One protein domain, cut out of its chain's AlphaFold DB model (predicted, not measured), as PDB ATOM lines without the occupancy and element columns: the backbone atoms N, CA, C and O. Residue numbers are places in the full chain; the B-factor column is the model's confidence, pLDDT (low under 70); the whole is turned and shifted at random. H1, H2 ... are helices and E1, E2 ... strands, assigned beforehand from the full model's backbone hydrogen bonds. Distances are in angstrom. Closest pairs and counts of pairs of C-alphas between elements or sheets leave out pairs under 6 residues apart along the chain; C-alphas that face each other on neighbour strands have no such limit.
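Overview. This is residues 3 to 107 of the 108 residues of an uncharacterized protein of Burkholderia glumae (UniProt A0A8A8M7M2). A small sheet of three strands is covered on one face by two helices, H1 and H2, which cross each other steeply. H4 packs on H2 on the side away from the sheet, with the short H3 close to H4, while H5 lies at the other end of the model and only grazes the sheet near E2. The printed part has 105 residues, with five named helices and three named strands in the order E1 E2 H1 H2 H3 H4 H5 E3; the mixed sheet runs E2 E1 E3. The class is mixed, helices and strands. The whole is compact and rounded, with a radius of gyration of the C-alphas of 13.4 A and spans of 38 by 33 by 31 A.

Along the chain. E1, residues 3 to 10, begins at C-alpha 3 (-2.776, 23.364, -54.836) and is 21.7 A long. E2, residues 13 to 20, measures 22.7 A. H1 is residues 24 to 33, 14.3 A, and H2 is residues 45 to 58, 20.1 A, beginning at C-alpha 45 (4.036, 43.476, -43.135). H3 is residues 61 to 66, 10.4 A, H4 residues 69 to 78, 14.2 A, and H5 residues 89 to 94, 10.2 A. E3, residues 100 to 106, is 20.6 A long and ends at C-alpha 106 (13.472, 33.026, -49.233).

Arrangement. E1 and E2 form an antiparallel hairpin at 156 degrees, with N 5 and O 17 2.9 A apart, within hydrogen-bond range. E1 and E3 are parallel at 15 degrees, with N 6 and O 102 at 2.8 A. H1 and H2 are on the same face, at heights over the sheet of 9.7 A and 9.1 A. They touch at a steep tilt of 65 degrees, opposite ways; their closest C-alphas, Ile 29 and Ala 50, are 5.2 A apart. H2, with residues 53 to 57 alone, touches H4; the closest C-alphas are Ala 56 and Ala 75, 6.0 A. H3 and H4 are close but not clearly touching, with C-alphas 64 and 72 at 7.5 A. H5 only grazes the sheet, with residues 89 to 92. Every O i to N i+4 pair is within hydrogen-bond range in H1 and H2, against 4 of 6 in H4; H3 has 0 of 2, with 1 of 3 O i to N i+3 pairs, and H5 0 of 2, with 2 of 3.

Size, cuts and confidence. The two farthest C-alphas, Ala 69 and Pro 93, are 38.4 A apart. The printed part has no cut. The link from H1 to H2 is long, with 11 residues. Mean pLDDT of the printed part is 89.0; residues 11, 12 and 107 are under 70.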
ATOM      1  N   VAL A   3      -3.664  22.217 -54.710       97.56
ATOM      2  CA  VAL A   3      -2.776  23.364 -54.836       97.56
ATOM      3  C   VAL A   3      -1.338  22.881 -54.814       97.56
ATOM      4  O   VAL A   3      -0.953  22.150 -53.907       97.56
ATOM      5  N   LEU A   4      -0.553  23.310 -55.798       97.38
ATOM      6  CA  LEU A   4       0.893  23.147 -55.784       97.38
ATOM      7  C   LEU A   4       1.522  24.383 -55.138       97.38
ATOM      8  O   LEU A   4       1.360  25.487 -55.654       97.38
ATOM      9  N   LEU A   5       2.240  24.201 -54.036       97.25
ATOM     10  CA  LEU A   5       3.129  25.211 -53.469       97.25
ATOM     11  C   LEU A   5       4.573  24.828 -53.805       97.25
ATOM     12  O   LEU A   5       5.027  23.739 -53.457       97.25
ATOM     13  N   VAL A   6       5.281  25.736 -54.468       95.31
ATOM     14  CA  VAL A   6       6.722  25.660 -54.706       95.31
ATOM     15  C   VAL A   6       7.394  26.631 -53.745       95.31
ATOM     16  O   VAL A   6       7.264  27.847 -53.905       95.31
ATOM     17  N   TYR A   7       8.069  26.098 -52.733       94.12
ATOM     18  CA  TYR A   7       8.697  26.894 -51.684       94.12
ATOM     19  C   TYR A   7      10.221  26.872 -51.820       94.12
ATOM     20  O   TYR A   7      10.838  25.819 -51.687       94.12
ATOM     21  N   GLN A   8      10.847  28.019 -52.076       90.38
ATOM     22  CA  GLN A   8      12.309  28.120 -52.156       90.38
ATOM     23  C   GLN A   8      12.921  28.212 -50.752       90.38
ATOM     24  O   GLN A   8      12.766  29.224 -50.066       90.38
ATOM     25  N   SER A   9      13.595  27.144 -50.318       74.69
ATOM     26  CA  SER A   9      14.117  26.990 -48.952       74.69
ATOM     27  C   SER A   9      15.589  27.401 -48.794       74.69
ATOM     28  O   SER A   9      15.935  27.984 -47.767       74.69
ATOM     29  N   VAL A  10      16.450  27.144 -49.783       70.75
ATOM     30  CA  VAL A  10      17.864  27.582 -49.836       70.75
ATOM     31  C   VAL A  10      18.287  27.838 -51.293       70.75
ATOM     32  O   VAL A  10      17.552  27.441 -52.204       70.75
ATOM     33  N   PRO A  11      19.454  28.474 -51.548       62.00
ATOM     34  CA  PRO A  11      20.094  28.456 -52.862       62.00
ATOM     35  C   PRO A  11      19.966  27.085 -53.525       62.00
ATOM     36  O   PRO A  11      20.428  26.090 -52.973       62.00
ATOM     37  N   GLU A  12      19.348  27.059 -54.706       66.75
ATOM     38  CA  GLU A  12      19.271  25.884 -55.584       66.75
ATOM     39  C   GLU A  12      18.361  24.733 -55.110       66.75
ATOM     40  O   GLU A  12      18.345  23.687 -55.758       66.75
ATOM     41  N   SER A  13      17.545  24.911 -54.058       81.19
ATOM     42  CA  SER A  13      16.520  23.921 -53.695       81.19
ATOM     43  C   SER A  13      15.125  24.514 -53.518       81.19
ATOM     44  O   SER A  13      14.932  25.547 -52.871       81.19
ATOM     45  N   ALA A  14      14.136  23.791 -54.036       88.31
ATOM     46  CA  ALA A  14      12.729  24.044 -53.789       88.31
ATOM     47  C   ALA A  14      12.088  22.824 -53.124       88.31
ATOM     48  O   ALA A  14      12.328  21.686 -53.524       88.31
ATOM     49  N   ASP A  15      11.250  23.081 -52.127       92.56
ATOM     50  CA  ASP A  15      10.295  22.113 -51.613       92.56
ATOM     51  C   ASP A  15       9.032  22.153 -52.485       92.56
ATOM     52  O   ASP A  15       8.469  23.223 -52.744       92.56
ATOM     53  N   TRP A  16       8.562  20.979 -52.905       94.62
ATOM     54  CA  TRP A  16       7.322  20.819 -53.662       94.62
ATOM     55  C   TRP A  16       6.239  20.267 -52.743       94.62
ATOM     56  O   TRP A  16       6.422  19.221 -52.121       94.62
ATOM     57  N   LEU A  17       5.106  20.961 -52.647       96.44
ATOM     58  CA  LEU A  17       3.990  20.551 -51.798       96.44
ATOM     59  C   LEU A  17       2.688  20.489 -52.579       96.44
ATOM     60  O   LEU A  17       2.312  21.455 -53.240       96.44
ATOM     61  N   VAL A  18       1.960  19.382 -52.438       97.19
ATOM     62  CA  VAL A  18       0.618  19.230 -53.015       97.19
ATOM     63  C   VAL A  18      -0.415  19.259 -51.901       97.19
ATOM     64  O   VAL A  18      -0.713  18.242 -51.282       97.19
ATOM     65  N   LEU A  19      -0.984  20.436 -51.649       96.81
ATOM     66  CA  LEU A  19      -2.022  20.630 -50.642       96.81
ATOM     67  C   LEU A  19      -3.372  20.156 -51.190       96.81
ATOM     68  O   LEU A  19      -3.821  20.603 -52.252       96.81
ATOM     69  N   THR A  20      -4.042  19.268 -50.457       95.31
ATOM     70  CA  THR A  20      -5.373  18.757 -50.813       95.31
ATOM     71  C   THR A  20      -6.452  19.455 -49.998       95.31
ATOM     72  O   THR A  20      -6.451  19.357 -48.775       95.31
ATOM     73  N   ASP A  21      -7.379  20.119 -50.687       94.38
ATOM     74  CA  ASP A  21      -8.510  20.847 -50.103       94.38
ATOM     75  C   ASP A  21      -8.098  21.863 -49.013       94.38
ATOM     76  O   ASP A  21      -8.629  21.816 -47.901       94.38
ATOM     77  N   PRO A  22      -7.158  22.791 -49.311       95.69
ATOM     78  CA  PRO A  22      -6.742  23.815 -48.353       95.69
ATOM     79  C   PRO A  22      -7.923  24.696 -47.931       95.69
ATOM     80  O   PRO A  22      -8.832  24.968 -48.725       95.69
ATOM     81  N   SER A  23      -7.900  25.161 -46.679       96.56
ATOM     82  CA  SER A  23      -8.948  26.034 -46.146       96.56
ATOM     83  C   SER A  23      -8.948  27.406 -46.840       96.56
ATOM     84  O   SER A  23      -8.000  27.789 -47.523       96.56
ATOM     85  N   VAL A  24     -10.011  28.193 -46.643       96.56
ATOM     86  CA  VAL A  24     -10.050  29.583 -47.139       96.56
ATOM     87  C   VAL A  24      -8.913  30.418 -46.539       96.56
ATOM     88  O   VAL A  24      -8.331  31.248 -47.228       96.56
ATOM     89  N   GLU A  25      -8.571  30.176 -45.275       95.00
ATOM     90  CA  GLU A  25      -7.454  30.843 -44.606       95.00
ATOM     91  C   GLU A  25      -6.108  30.445 -45.220       95.00
ATOM     92  O   GLU A  25      -5.306  31.320 -45.541       95.00
ATOM     93  N   ASP A  26      -5.904  29.150 -45.482       96.38
ATOM     94  CA  ASP A  26      -4.701  28.638 -46.145       96.38
ATOM     95  C   ASP A  26      -4.512  29.298 -47.515       96.38
ATOM     96  O   ASP A  26      -3.423  29.752 -47.861       96.38
ATOM     97  N   LEU A  27      -5.594  29.411 -48.288       97.44
ATOM     98  CA  LEU A  27      -5.573  30.066 -49.592       97.44
ATOM     99  C   LEU A  27      -5.250  31.554 -49.496       97.44
ATOM    100  O   LEU A  27      -4.514  32.055 -50.340       97.44
ATOM    101  N   ASN A  28      -5.776  32.257 -48.494       97.19
ATOM    102  CA  ASN A  28      -5.473  33.671 -48.292       97.19
ATOM    103  C   ASN A  28      -3.990  33.875 -47.965       97.19
ATOM    104  O   ASN A  28      -3.362  34.753 -48.551       97.19
ATOM    105  N   ILE A  29      -3.417  33.030 -47.103       95.81
ATOM    106  CA  ILE A  29      -1.983  33.048 -46.780       95.81
ATOM    107  C   ILE A  29      -1.149  32.814 -48.048       95.81
ATOM    108  O   ILE A  29      -0.243  33.592 -48.348       95.81
ATOM    109  N   LEU A  30      -1.490  31.791 -48.839       97.06
ATOM    110  CA  LEU A  30      -0.800  31.487 -50.096       97.06
ATOM    111  C   LEU A  30      -0.917  32.621 -51.119       97.06
ATOM    112  O   LEU A  30       0.055  32.927 -51.802       97.06
ATOM    113  N   HIS A  31      -2.082  33.265 -51.216       97.31
ATOM    114  CA  HIS A  31      -2.298  34.411 -52.097       97.31
ATOM    115  C   HIS A  31      -1.465  35.629 -51.688       97.31
ATOM    116  O   HIS A  31      -0.893  36.272 -52.564       97.31
ATOM    117  N   LEU A  32      -1.374  35.926 -50.389       95.69
ATOM    118  CA  LEU A  32      -0.582  37.043 -49.863       95.69
ATOM    119  C   LEU A  32       0.923  36.837 -50.057       95.69
ATOM    120  O   LEU A  32       1.644  37.791 -50.343       95.69
ATOM    121  N   ALA A  33       1.392  35.599 -49.902       94.62
ATOM    122  CA  ALA A  33       2.801  35.251 -50.047       94.62
ATOM    123  C   ALA A  33       3.231  35.021 -51.506       94.62
ATOM    124  O   ALA A  33       4.424  34.911 -51.783       94.62
ATOM    125  N   HIS A  34       2.290  34.905 -52.445       95.44
ATOM    126  CA  HIS A  34       2.607  34.515 -53.813       95.44
ATOM    127  C   HIS A  34       3.513  35.522 -54.527       95.44
ATOM    128  O   HIS A  34       3.181  36.696 -54.646       95.44
ATOM    129  N   GLY A  35       4.626  35.032 -55.073       91.44
ATOM    130  CA  GLY A  35       5.616  35.843 -55.783       91.44
ATOM    131  C   GLY A  35       6.513  36.651 -54.848       91.44
ATOM    132  O   GLY A  35       7.399  37.355 -55.327       91.44
ATOM    133  N   SER A  36       6.303  36.521 -53.540       92.25
ATOM    134  CA  SER A  36       7.052  37.216 -52.508       92.25
ATOM    135  C   SER A  36       8.064  36.283 -51.870       92.25
ATOM    136  O   SER A  36       7.908  35.057 -51.848       92.25
ATOM    137  N   PHE A  37       9.116  36.890 -51.342       89.44
ATOM    138  CA  PHE A  37      10.244  36.166 -50.810       89.44
ATOM    139  C   PHE A  37      10.766  36.852 -49.556       89.44
ATOM    140  O   PHE A  37      10.934  38.072 -49.533       89.44
ATOM    141  N   THR A  38      11.052  36.071 -48.522       81.69
ATOM    142  CA  THR A  38      11.660  36.574 -47.296       81.69
ATOM    143  C   THR A  38      12.986  37.237 -47.656       81.69
ATOM    144  O   THR A  38      13.777  36.649 -48.389       81.69
ATOM    145  N   ASN A  39      13.223  38.451 -47.155       76.44
ATOM    146  CA  ASN A  39      14.368  39.320 -47.473       76.44
ATOM    147  C   ASN A  39      14.299  40.094 -48.804       76.44
ATOM    148  O   ASN A  39      15.248  40.809 -49.128       76.44
ATOM    149  N   ALA A  40      13.202  40.019 -49.566       81.44
ATOM    150  CA  ALA A  40      12.995  40.934 -50.686       81.44
ATOM    151  C   ALA A  40      12.753  42.370 -50.188       81.44
ATOM    152  O   ALA A  40      12.012  42.598 -49.227       81.44
ATOM    153  N   THR A  41      13.352  43.356 -50.864       71.31
ATOM    154  CA  THR A  41      13.040  44.770 -50.624       71.31
ATOM    155  C   THR A  41      11.581  45.036 -50.996       71.31
ATOM    156  O   THR A  41      11.158  44.605 -52.064       71.31
ATOM    157  N   GLU A  42      10.849  45.781 -50.161       77.62
ATOM    158  CA  GLU A  42       9.442  46.190 -50.378       77.62
ATOM    159  C   GLU A  42       8.358  45.131 -50.078       77.62
ATOM    160  O   GLU A  42       7.220  45.262 -50.530       77.62
ATOM    161  N   THR A  43       8.659  44.120 -49.259       81.56
ATOM    162  CA  THR A  43       7.624  43.210 -48.738       81.56
ATOM    163  C   THR A  43       6.740  43.943 -47.717       81.56
ATOM    164  O   THR A  43       7.248  44.644 -46.843       81.56
ATOM    165  N   SER A  44       5.412  43.841 -47.837       89.94
ATOM    166  CA  SER A  44       4.494  44.413 -46.840       89.94
ATOM    167  C   SER A  44       4.496  43.579 -45.557       89.94
ATOM    168  O   SER A  44       4.740  42.375 -45.605       89.94
ATOM    169  N   GLU A  45       4.141  44.186 -44.421       89.81
ATOM    170  CA  GLU A  45       4.036  43.476 -43.135       89.81
ATOM    171  C   GLU A  45       3.081  42.266 -43.218       89.81
ATOM    172  O   GLU A  45       3.378  41.192 -42.702       89.81
ATOM    173  N   GLU A  46       1.963  42.402 -43.938       91.62
ATOM    174  CA  GLU A  46       1.002  41.309 -44.153       91.62
ATOM    175  C   GLU A  46       1.612  40.143 -44.948       91.62
ATOM    176  O   GLU A  46       1.373  38.972 -44.640       91.62
ATOM    177  N   THR A  47       2.415  40.445 -45.970       92.81
ATOM    178  CA  THR A  47       3.111  39.430 -46.764       92.81
ATOM    179  C   THR A  47       4.246  38.785 -45.969       92.81
ATOM    180  O   THR A  47       4.423  37.573 -46.065       92.81
ATOM    181  N   GLU A  48       4.980  39.545 -45.153       89.38
ATOM    182  CA  GLU A  48       6.009  39.002 -44.255       89.38
ATOM    183  C   GLU A  48       5.405  38.020 -43.244       89.38
ATOM    184  O   GLU A  48       5.896  36.902 -43.098       89.38
ATOM    185  N   GLN A  49       4.279  38.378 -42.620       89.56
ATOM    186  CA  GLN A  49       3.541  37.479 -41.727       89.56
ATOM    187  C   GLN A  49       3.055  36.220 -42.458       89.56
ATOM    188  O   GLN A  49       3.146  35.110 -41.928       89.56
ATOM    189  N   ALA A  50       2.558  36.360 -43.692       92.75
ATOM    190  CA  ALA A  50       2.156  35.212 -44.502       92.75
ATOM    191  C   ALA A  50       3.343  34.283 -44.807       92.75
ATOM    192  O   ALA A  50       3.221  33.069 -44.653       92.75
ATOM    193  N   LEU A  51       4.504  34.833 -45.179       91.44
ATOM    194  CA  LEU A  51       5.732  34.070 -45.418       91.44
ATOM    195  C   LEU A  51       6.216  33.351 -44.148       91.44
ATOM    196  O   LEU A  51       6.532  32.161 -44.209       91.44
ATOM    197  N   ASN A  52       6.200  34.027 -42.995       88.69
ATOM    198  CA  ASN A  52       6.568  33.438 -41.703       88.69
ATOM    199  C   ASN A  52       5.660  32.259 -41.337       88.69
ATOM    200  O   ASN A  52       6.155  31.183 -40.984       88.69
ATOM    201  N   LYS A  53       4.339  32.424 -41.496       91.12
ATOM    202  CA  LYS A  53       3.360  31.351 -41.275       91.12
ATOM    203  C   LYS A  53       3.598  30.158 -42.189       91.12
ATOM    204  O   LYS A  53       3.609  29.028 -41.704       91.12
ATOM    205  N   ILE A  54       3.834  30.386 -43.485       93.00
ATOM    206  CA  ILE A  54       4.164  29.300 -44.421       93.00
ATOM    207  C   ILE A  54       5.414  28.570 -43.940       93.00
ATOM    208  O   ILE A  54       5.377  27.350 -43.814       93.00
ATOM    209  N   GLY A  55       6.482  29.294 -43.594       90.12
ATOM    210  CA  GLY A  55       7.686  28.692 -43.026       90.12
ATOM    211  C   GLY A  55       7.364  27.760 -41.854       90.12
ATOM    212  O   GLY A  55       7.798  26.608 -41.847       90.12
ATOM    213  N   ALA A  56       6.524  28.211 -40.918       89.94
ATOM    214  CA  ALA A  56       6.175  27.428 -39.736       89.94
ATOM    215  C   ALA A  56       5.293  26.212 -40.053       89.94
ATOM    216  O   ALA A  56       5.414  25.161 -39.419       89.94
ATOM    217  N   PHE A  57       4.422  26.312 -41.059       93.12
ATOM    218  CA  PHE A  57       3.599  25.192 -41.521       93.12
ATOM    219  C   PHE A  57       4.439  24.096 -42.184       93.12
ATOM    220  O   PHE A  57       4.044  22.930 -42.159       93.12
ATOM    221  N   LEU A  58       5.591  24.450 -42.760       91.44
ATOM    222  CA  LEU A  58       6.508  23.521 -43.430       91.44
ATOM    223  C   LEU A  58       7.477  22.812 -42.468       91.44
ATOM    224  O   LEU A  58       8.050  21.774 -42.827       91.44
ATOM    225  N   CYS A  59       7.674  23.354 -41.265       89.69
ATOM    226  CA  CYS A  59       8.593  22.810 -40.272       89.69
ATOM    227  C   CYS A  59       8.232  21.387 -39.833       89.69
ATOM    228  O   CYS A  59       7.066  21.013 -39.749       89.69
ATOM    229  N   ASP A  60       9.254  20.600 -39.493       90.00
ATOM    230  CA  ASP A  60       9.065  19.273 -38.908       90.00
ATOM    231  C   ASP A  60       8.452  19.391 -37.495       90.00
ATOM    232  O   ASP A  60       9.118  19.907 -36.586       90.00
ATOM    233  N   PRO A  61       7.213  18.909 -37.269       87.56
ATOM    234  CA  PRO A  61       6.555  18.992 -35.970       87.56
ATOM    235  C   PRO A  61       7.258  18.169 -34.881       87.56
ATOM    236  O   PRO A  61       7.069  18.464 -33.699       87.56
ATOM    237  N   ALA A  62       8.078  17.174 -35.239       87.31
ATOM    238  CA  ALA A  62       8.877  16.402 -34.288       87.31
ATOM    239  C   ALA A  62      10.090  17.182 -33.760       87.31
ATOM    240  O   ALA A  62      10.666  16.798 -32.746       87.31
ATOM    241  N   ARG A  63      10.456  18.284 -34.425       84.62
ATOM    242  CA  ARG A  63      11.584  19.149 -34.068       84.62
ATOM    243  C   ARG A  63      11.149  20.513 -33.539       84.62
ATOM    244  O   ARG A  63      11.879  21.485 -33.683       84.62
ATOM    245  N   LYS A  64       9.958  20.625 -32.942       80.19
ATOM    246  CA  LYS A  64       9.462  21.889 -32.357       80.19
ATOM    247  C   LYS A  64      10.426  22.505 -31.334       80.19
ATOM    248  O   LYS A  64      10.478  23.718 -31.209       80.19
ATOM    249  N   ASP A  65      11.198  21.681 -30.635       81.12
ATOM    250  CA  ASP A  65      12.124  22.050 -29.558       81.12
ATOM    251  C   ASP A  65      13.326  22.905 -29.993       81.12
ATOM    252  O   ASP A  65      13.970  23.522 -29.147       81.12
ATOM    253  N   ILE A  66      13.631  22.963 -31.292       84.31
ATOM    254  CA  ILE A  66      14.772  23.734 -31.813       84.31
ATOM    255  C   ILE A  66      14.404  25.168 -32.223       84.31
ATOM    256  O   ILE A  66      15.301  25.949 -32.539       84.31
ATOM    257  N   TYR A  67      13.109  25.484 -32.318       81.56
ATOM    258  CA  TYR A  67      12.624  26.775 -32.808       81.56
ATOM    259  C   TYR A  67      12.371  27.738 -31.643       81.56
ATOM    260  O   TYR A  67      12.121  27.315 -30.513       81.56
ATOM    261  N   SER A  68      12.454  29.046 -31.902       80.00
ATOM    262  CA  SER A  68      12.187  30.060 -30.876       80.00
ATOM    263  C   SER A  68      10.727  30.016 -30.410       80.00
ATOM    264  O   SER A  68       9.826  29.680 -31.178       80.00
ATOM    265  N   ALA A  69      10.486  30.378 -29.145       78.88
ATOM    266  CA  ALA A  69       9.140  30.405 -28.568       78.88
ATOM    267  C   ALA A  69       8.195  31.333 -29.351       78.88
ATOM    268  O   ALA A  69       7.081  30.923 -29.659       78.88
ATOM    269  N   ASP A  70       8.679  32.510 -29.755       74.94
ATOM    270  CA  ASP A  70       7.915  33.489 -30.540       74.94
ATOM    271  C   ASP A  70       7.436  32.903 -31.882       74.94
ATOM    272  O   ASP A  70       6.288  33.082 -32.278       74.94
ATOM    273  N   TYR A  71       8.286  32.115 -32.549       75.94
ATOM    274  CA  TYR A  71       7.953  31.452 -33.814       75.94
ATOM    275  C   TYR A  71       6.903  30.347 -33.637       75.94
ATOM    276  O   TYR A  71       6.021  30.155 -34.474       75.94
ATOM    277  N   LEU A  72       6.989  29.609 -32.527       79.19
ATOM    278  CA  LEU A  72       6.008  28.587 -32.169       79.19
ATOM    279  C   LEU A  72       4.660  29.205 -31.776       79.19
ATOM    280  O   LEU A  72       3.621  28.623 -32.079       79.19
ATOM    281  N   GLU A  73       4.668  30.363 -31.111       80.44
ATOM    282  CA  GLU A  73       3.461  31.101 -30.729       80.44
ATOM    283  C   GLU A  73       2.717  31.635 -31.959       80.44
ATOM    284  O   GLU A  73       1.505  31.458 -32.062       80.44
ATOM    285  N   GLU A  74       3.445  32.193 -32.928       74.69
ATOM    286  CA  GLU A  74       2.877  32.727 -34.173       74.69
ATOM    287  C   GLU A  74       2.205  31.642 -35.035       74.69
ATOM    288  O   GLU A  74       1.174  31.882 -35.670       74.69
ATOM    289  N   ALA A  75       2.750  30.424 -35.017       76.00
ATOM    290  CA  ALA A  75       2.178  29.268 -35.704       76.00
ATOM    291  C   ALA A  75       1.072  28.561 -34.902       76.00
ATOM    292  O   ALA A  75       0.210  27.891 -35.477       76.00
ATOM    293  N   GLY A  76       1.116  28.656 -33.572       83.06
ATOM    294  CA  GLY A  76       0.167  28.026 -32.662       83.06
ATOM    295  C   GLY A  76      -0.033  26.529 -32.931       83.06
ATOM    296  O   GLY A  76       0.910  25.730 -32.960       83.06
ATOM    297  N   SER A  77      -1.293  26.125 -33.117       85.50
ATOM    298  CA  SER A  77      -1.660  24.735 -33.416       85.50
ATOM    299  C   SER A  77      -1.293  24.281 -34.827       85.50
ATOM    300  O   SER A  77      -1.243  23.075 -35.064       85.50
ATOM    301  N   ASP A  78      -1.017  25.211 -35.742       90.69
ATOM    302  CA  ASP A  78      -0.777  24.924 -37.158       90.69
ATOM    303  C   ASP A  78       0.710  24.707 -37.486       90.69
ATOM    304  O   ASP A  78       1.085  24.484 -38.639       90.69
ATOM    305  N   PHE A  79       1.587  24.706 -36.481       90.50
ATOM    306  CA  PHE A  79       2.990  24.364 -36.692       90.50
ATOM    307  C   PHE A  79       3.141  22.971 -37.317       90.50
ATOM    308  O   PHE A  79       2.674  21.970 -36.759       90.50
ATOM    309  N   GLY A  80       3.859  22.901 -38.438       91.38
ATOM    310  CA  GLY A  80       4.075  21.672 -39.199       91.38
ATOM    311  C   GLY A  80       2.825  21.133 -39.900       91.38
ATOM    312  O   GLY A  80       2.839  19.996 -40.372       91.38
ATOM    313  N   LYS A  81       1.746  21.925 -39.987       94.12
ATOM    314  CA  LYS A  81       0.475  21.548 -40.628       94.12
ATOM    315  C   LYS A  81       0.653  21.035 -42.055       94.12
ATOM    316  O   LYS A  81      -0.075  20.135 -42.469       94.12
ATOM    317  N   TRP A  82       1.593  21.601 -42.811       95.06
ATOM    318  CA  TRP A  82       1.839  21.238 -44.206       95.06
ATOM    319  C   TRP A  82       3.036  20.307 -44.407       95.06
ATOM    320  O   TRP A  82       3.308  19.893 -45.532       95.06
ATOM    321  N   HIS A  83       3.728  19.930 -43.330       92.94
ATOM    322  CA  HIS A  83       4.961  19.151 -43.398       92.94
ATOM    323  C   HIS A  83       4.807  17.834 -44.178       92.94
ATOM    324  O   HIS A  83       5.666  17.480 -44.982       92.94
ATOM    325  N   SER A  84       3.687  17.127 -43.992       94.31
ATOM    326  CA  SER A  84       3.411  15.833 -44.632       94.31
ATOM    327  C   SER A  84       2.950  15.917 -46.092       94.31
ATOM    328  O   SER A  84       2.778  14.875 -46.719       94.31
ATOM    329  N   PHE A  85       2.737  17.118 -46.641       95.38
ATOM    330  CA  PHE A  85       2.320  17.307 -48.038       95.38
ATOM    331  C   PHE A  85       3.497  17.470 -49.005       95.38
ATOM    332  O   PHE A  85       3.276  17.666 -50.204       95.38
ATOM    333  N   LYS A  86       4.733  17.412 -48.494       94.12
ATOM    334  CA  LYS A  86       5.942  17.413 -49.315       94.12
ATOM    335  C   LYS A  86       5.974  16.183 -50.220       94.12
ATOM    336  O   LYS A  86       5.697  15.070 -49.777       94.12
ATOM    337  N   VAL A  87       6.326  16.404 -51.478       94.31
ATOM    338  CA  VAL A  87       6.503  15.366 -52.496       94.31
ATOM    339  C   VAL A  87       7.811  15.596 -53.239       94.31
ATOM    340  O   VAL A  87       8.291  16.725 -53.326       94.31
ATOM    341  N   GLU A  88       8.374  14.532 -53.803       93.31
ATOM    342  CA  GLU A  88       9.491  14.667 -54.735       93.31
ATOM    343  C   GLU A  88       8.995  15.249 -56.064       93.31
ATOM    344  O   GLU A  88       7.889  14.945 -56.522       93.31
ATOM    345  N   GLU A  89       9.825  16.057 -56.728       91.56
ATOM    346  CA  GLU A  89       9.479  16.659 -58.026       91.56
ATOM    347  C   GLU A  89       9.085  15.595 -59.063       91.56
ATOM    348  O   GLU A  89       8.128  15.767 -59.820       91.56
ATOM    349  N   SER A  90       9.781  14.452 -59.057       93.31
ATOM    350  CA  SER A  90       9.507  13.334 -59.963       93.31
ATOM    351  C   SER A  90       8.121  12.717 -59.781       93.31
ATOM    352  O   SER A  90       7.612  12.098 -60.717       93.31
ATOM    353  N   ASP A  91       7.504  12.887 -58.611       93.44
ATOM    354  CA  ASP A  91       6.202  12.303 -58.288       93.44
ATOM    355  C   ASP A  91       5.036  13.222 -58.677       93.44
ATOM    356  O   ASP A  91       3.895  12.759 -58.767       93.44
ATOM    357  N   LEU A  92       5.300  14.500 -58.989       89.81
ATOM    358  CA  LEU A  92       4.279  15.489 -59.356       89.81
ATOM    359  C   LEU A  92       3.319  15.015 -60.460       89.81
ATOM    360  O   LEU A  92       2.108  15.173 -60.264       89.81
ATOM    361  N   PRO A  93       3.767  14.379 -61.569       90.00
ATOM    362  CA  PRO A  93       2.854  13.887 -62.603       90.00
ATOM    363  C   PRO A  93       1.831  12.860 -62.090       90.00
ATOM    364  O   PRO A  93       0.758  12.717 -62.674       90.00
ATOM    365  N   GLY A  94       2.145  12.148 -61.000       88.19
ATOM    366  CA  GLY A  94       1.277  11.151 -60.369       88.19
ATOM    367  C   GLY A  94       0.276  11.721 -59.358       88.19
ATOM    368  O   GLY A  94      -0.642  11.011 -58.949       88.19
ATOM    369  N   THR A  95       0.402  12.992 -58.968       86.69
ATOM    370  CA  THR A  95      -0.430  13.607 -57.909       86.69
ATOM    371  C   THR A  95      -1.845  14.000 -58.363       86.69
ATOM    372  O   THR A  95      -2.704  14.339 -57.541       86.69
ATOM    373  N   GLY A  96      -2.128  13.887 -59.664       86.81
ATOM    374  CA  GLY A  96      -3.406  14.248 -60.274       86.81
ATOM    375  C   GLY A  96      -3.449  15.698 -60.769       86.81
ATOM    376  O   GLY A  96      -2.425  16.352 -60.931       86.81
ATOM    377  N   GLY A  97      -4.654  16.195 -61.065       90.69
ATOM    378  CA  GLY A  97      -4.841  17.564 -61.554       90.69
ATOM    379  C   GLY A  97      -4.578  18.609 -60.468       90.69
ATOM    380  O   GLY A  97      -5.100  18.476 -59.360       90.69
ATOM    381  N   ILE A  98      -3.807  19.643 -60.810       95.56
ATOM    382  CA  ILE A  98      -3.533  20.820 -59.976       95.56
ATOM    383  C   ILE A  98      -4.426  21.974 -60.434       95.56
ATOM    384  O   ILE A  98      -4.440  22.317 -61.614       95.56
ATOM    385  N   ASP A  99      -5.153  22.583 -59.500       96.81
ATOM    386  CA  ASP A  99      -6.081  23.683 -59.788       96.81
ATOM    387  C   ASP A  99      -5.399  25.058 -59.704       96.81
ATOM    388  O   ASP A  99      -5.763  25.986 -60.427       96.81
ATOM    389  N   LYS A 100      -4.423  25.210 -58.796       96.75
ATOM    390  CA  LYS A 100      -3.668  26.454 -58.570       96.75
ATOM    391  C   LYS A 100      -2.212  26.156 -58.238       96.75
ATOM    392  O   LYS A 100      -1.913  25.153 -57.593       96.75
ATOM    393  N   VAL A 101      -1.332  27.071 -58.630       96.81
ATOM    394  CA  VAL A 101       0.095  27.033 -58.309       96.81
ATOM    395  C   VAL A 101       0.459  28.311 -57.567       96.81
ATOM    396  O   VAL A 101       0.084  29.397 -58.004       96.81
ATOM    397  N   PHE A 102       1.192  28.171 -56.469       97.44
ATOM    398  CA  PHE A 102       1.791  29.268 -55.723       97.44
ATOM    399  C   PHE A 102       3.294  29.054 -55.622       97.44
ATOM    400  O   PHE A 102       3.774  27.936 -55.451       97.44
ATOM    401  N   THR A 103       4.028  30.149 -55.712       95.06
ATOM    402  CA  THR A 103       5.478  30.206 -55.539       95.06
ATOM    403  C   THR A 103       5.808  31.257 -54.492       95.06
ATOM    404  O   THR A 103       5.281  32.367 -54.586       95.06
ATOM    405  N   CYS A 104       6.658  30.929 -53.529       93.88
ATOM    406  CA  CYS A 104       7.220  31.860 -52.550       93.88
ATOM    407  C   CYS A 104       8.470  31.230 -51.921       93.88
ATOM    408  O   CYS A 104       8.884  30.141 -52.323       93.88
ATOM    409  N   GLY A 105       9.096  31.889 -50.954       90.62
ATOM    410  CA  GLY A 105      10.228  31.303 -50.239       90.62
ATOM    411  C   GLY A 105      11.139  32.358 -49.651       90.62
ATOM    412  O   GLY A 105      10.678  33.418 -49.253       90.62
ATOM    413  N   PHE A 106      12.433  32.080 -49.625       82.44
ATOM    414  CA  PHE A 106      13.472  33.026 -49.233       82.44
ATOM    415  C   PHE A 106      14.185  33.584 -50.470       82.44
ATOM    416  O   PHE A 106      14.623  32.821 -51.330       82.44
ATOM    417  N   LEU A 107      14.309  34.916 -50.547       67.38
ATOM    418  CA  LEU A 107      15.144  35.595 -51.534       67.38
ATOM    419  C   LEU A 107      16.570  35.552 -50.998       67.38
ATOM    420  O   LEU A 107      16.796  35.783 -49.804       67.38
TER     421      LEU A 107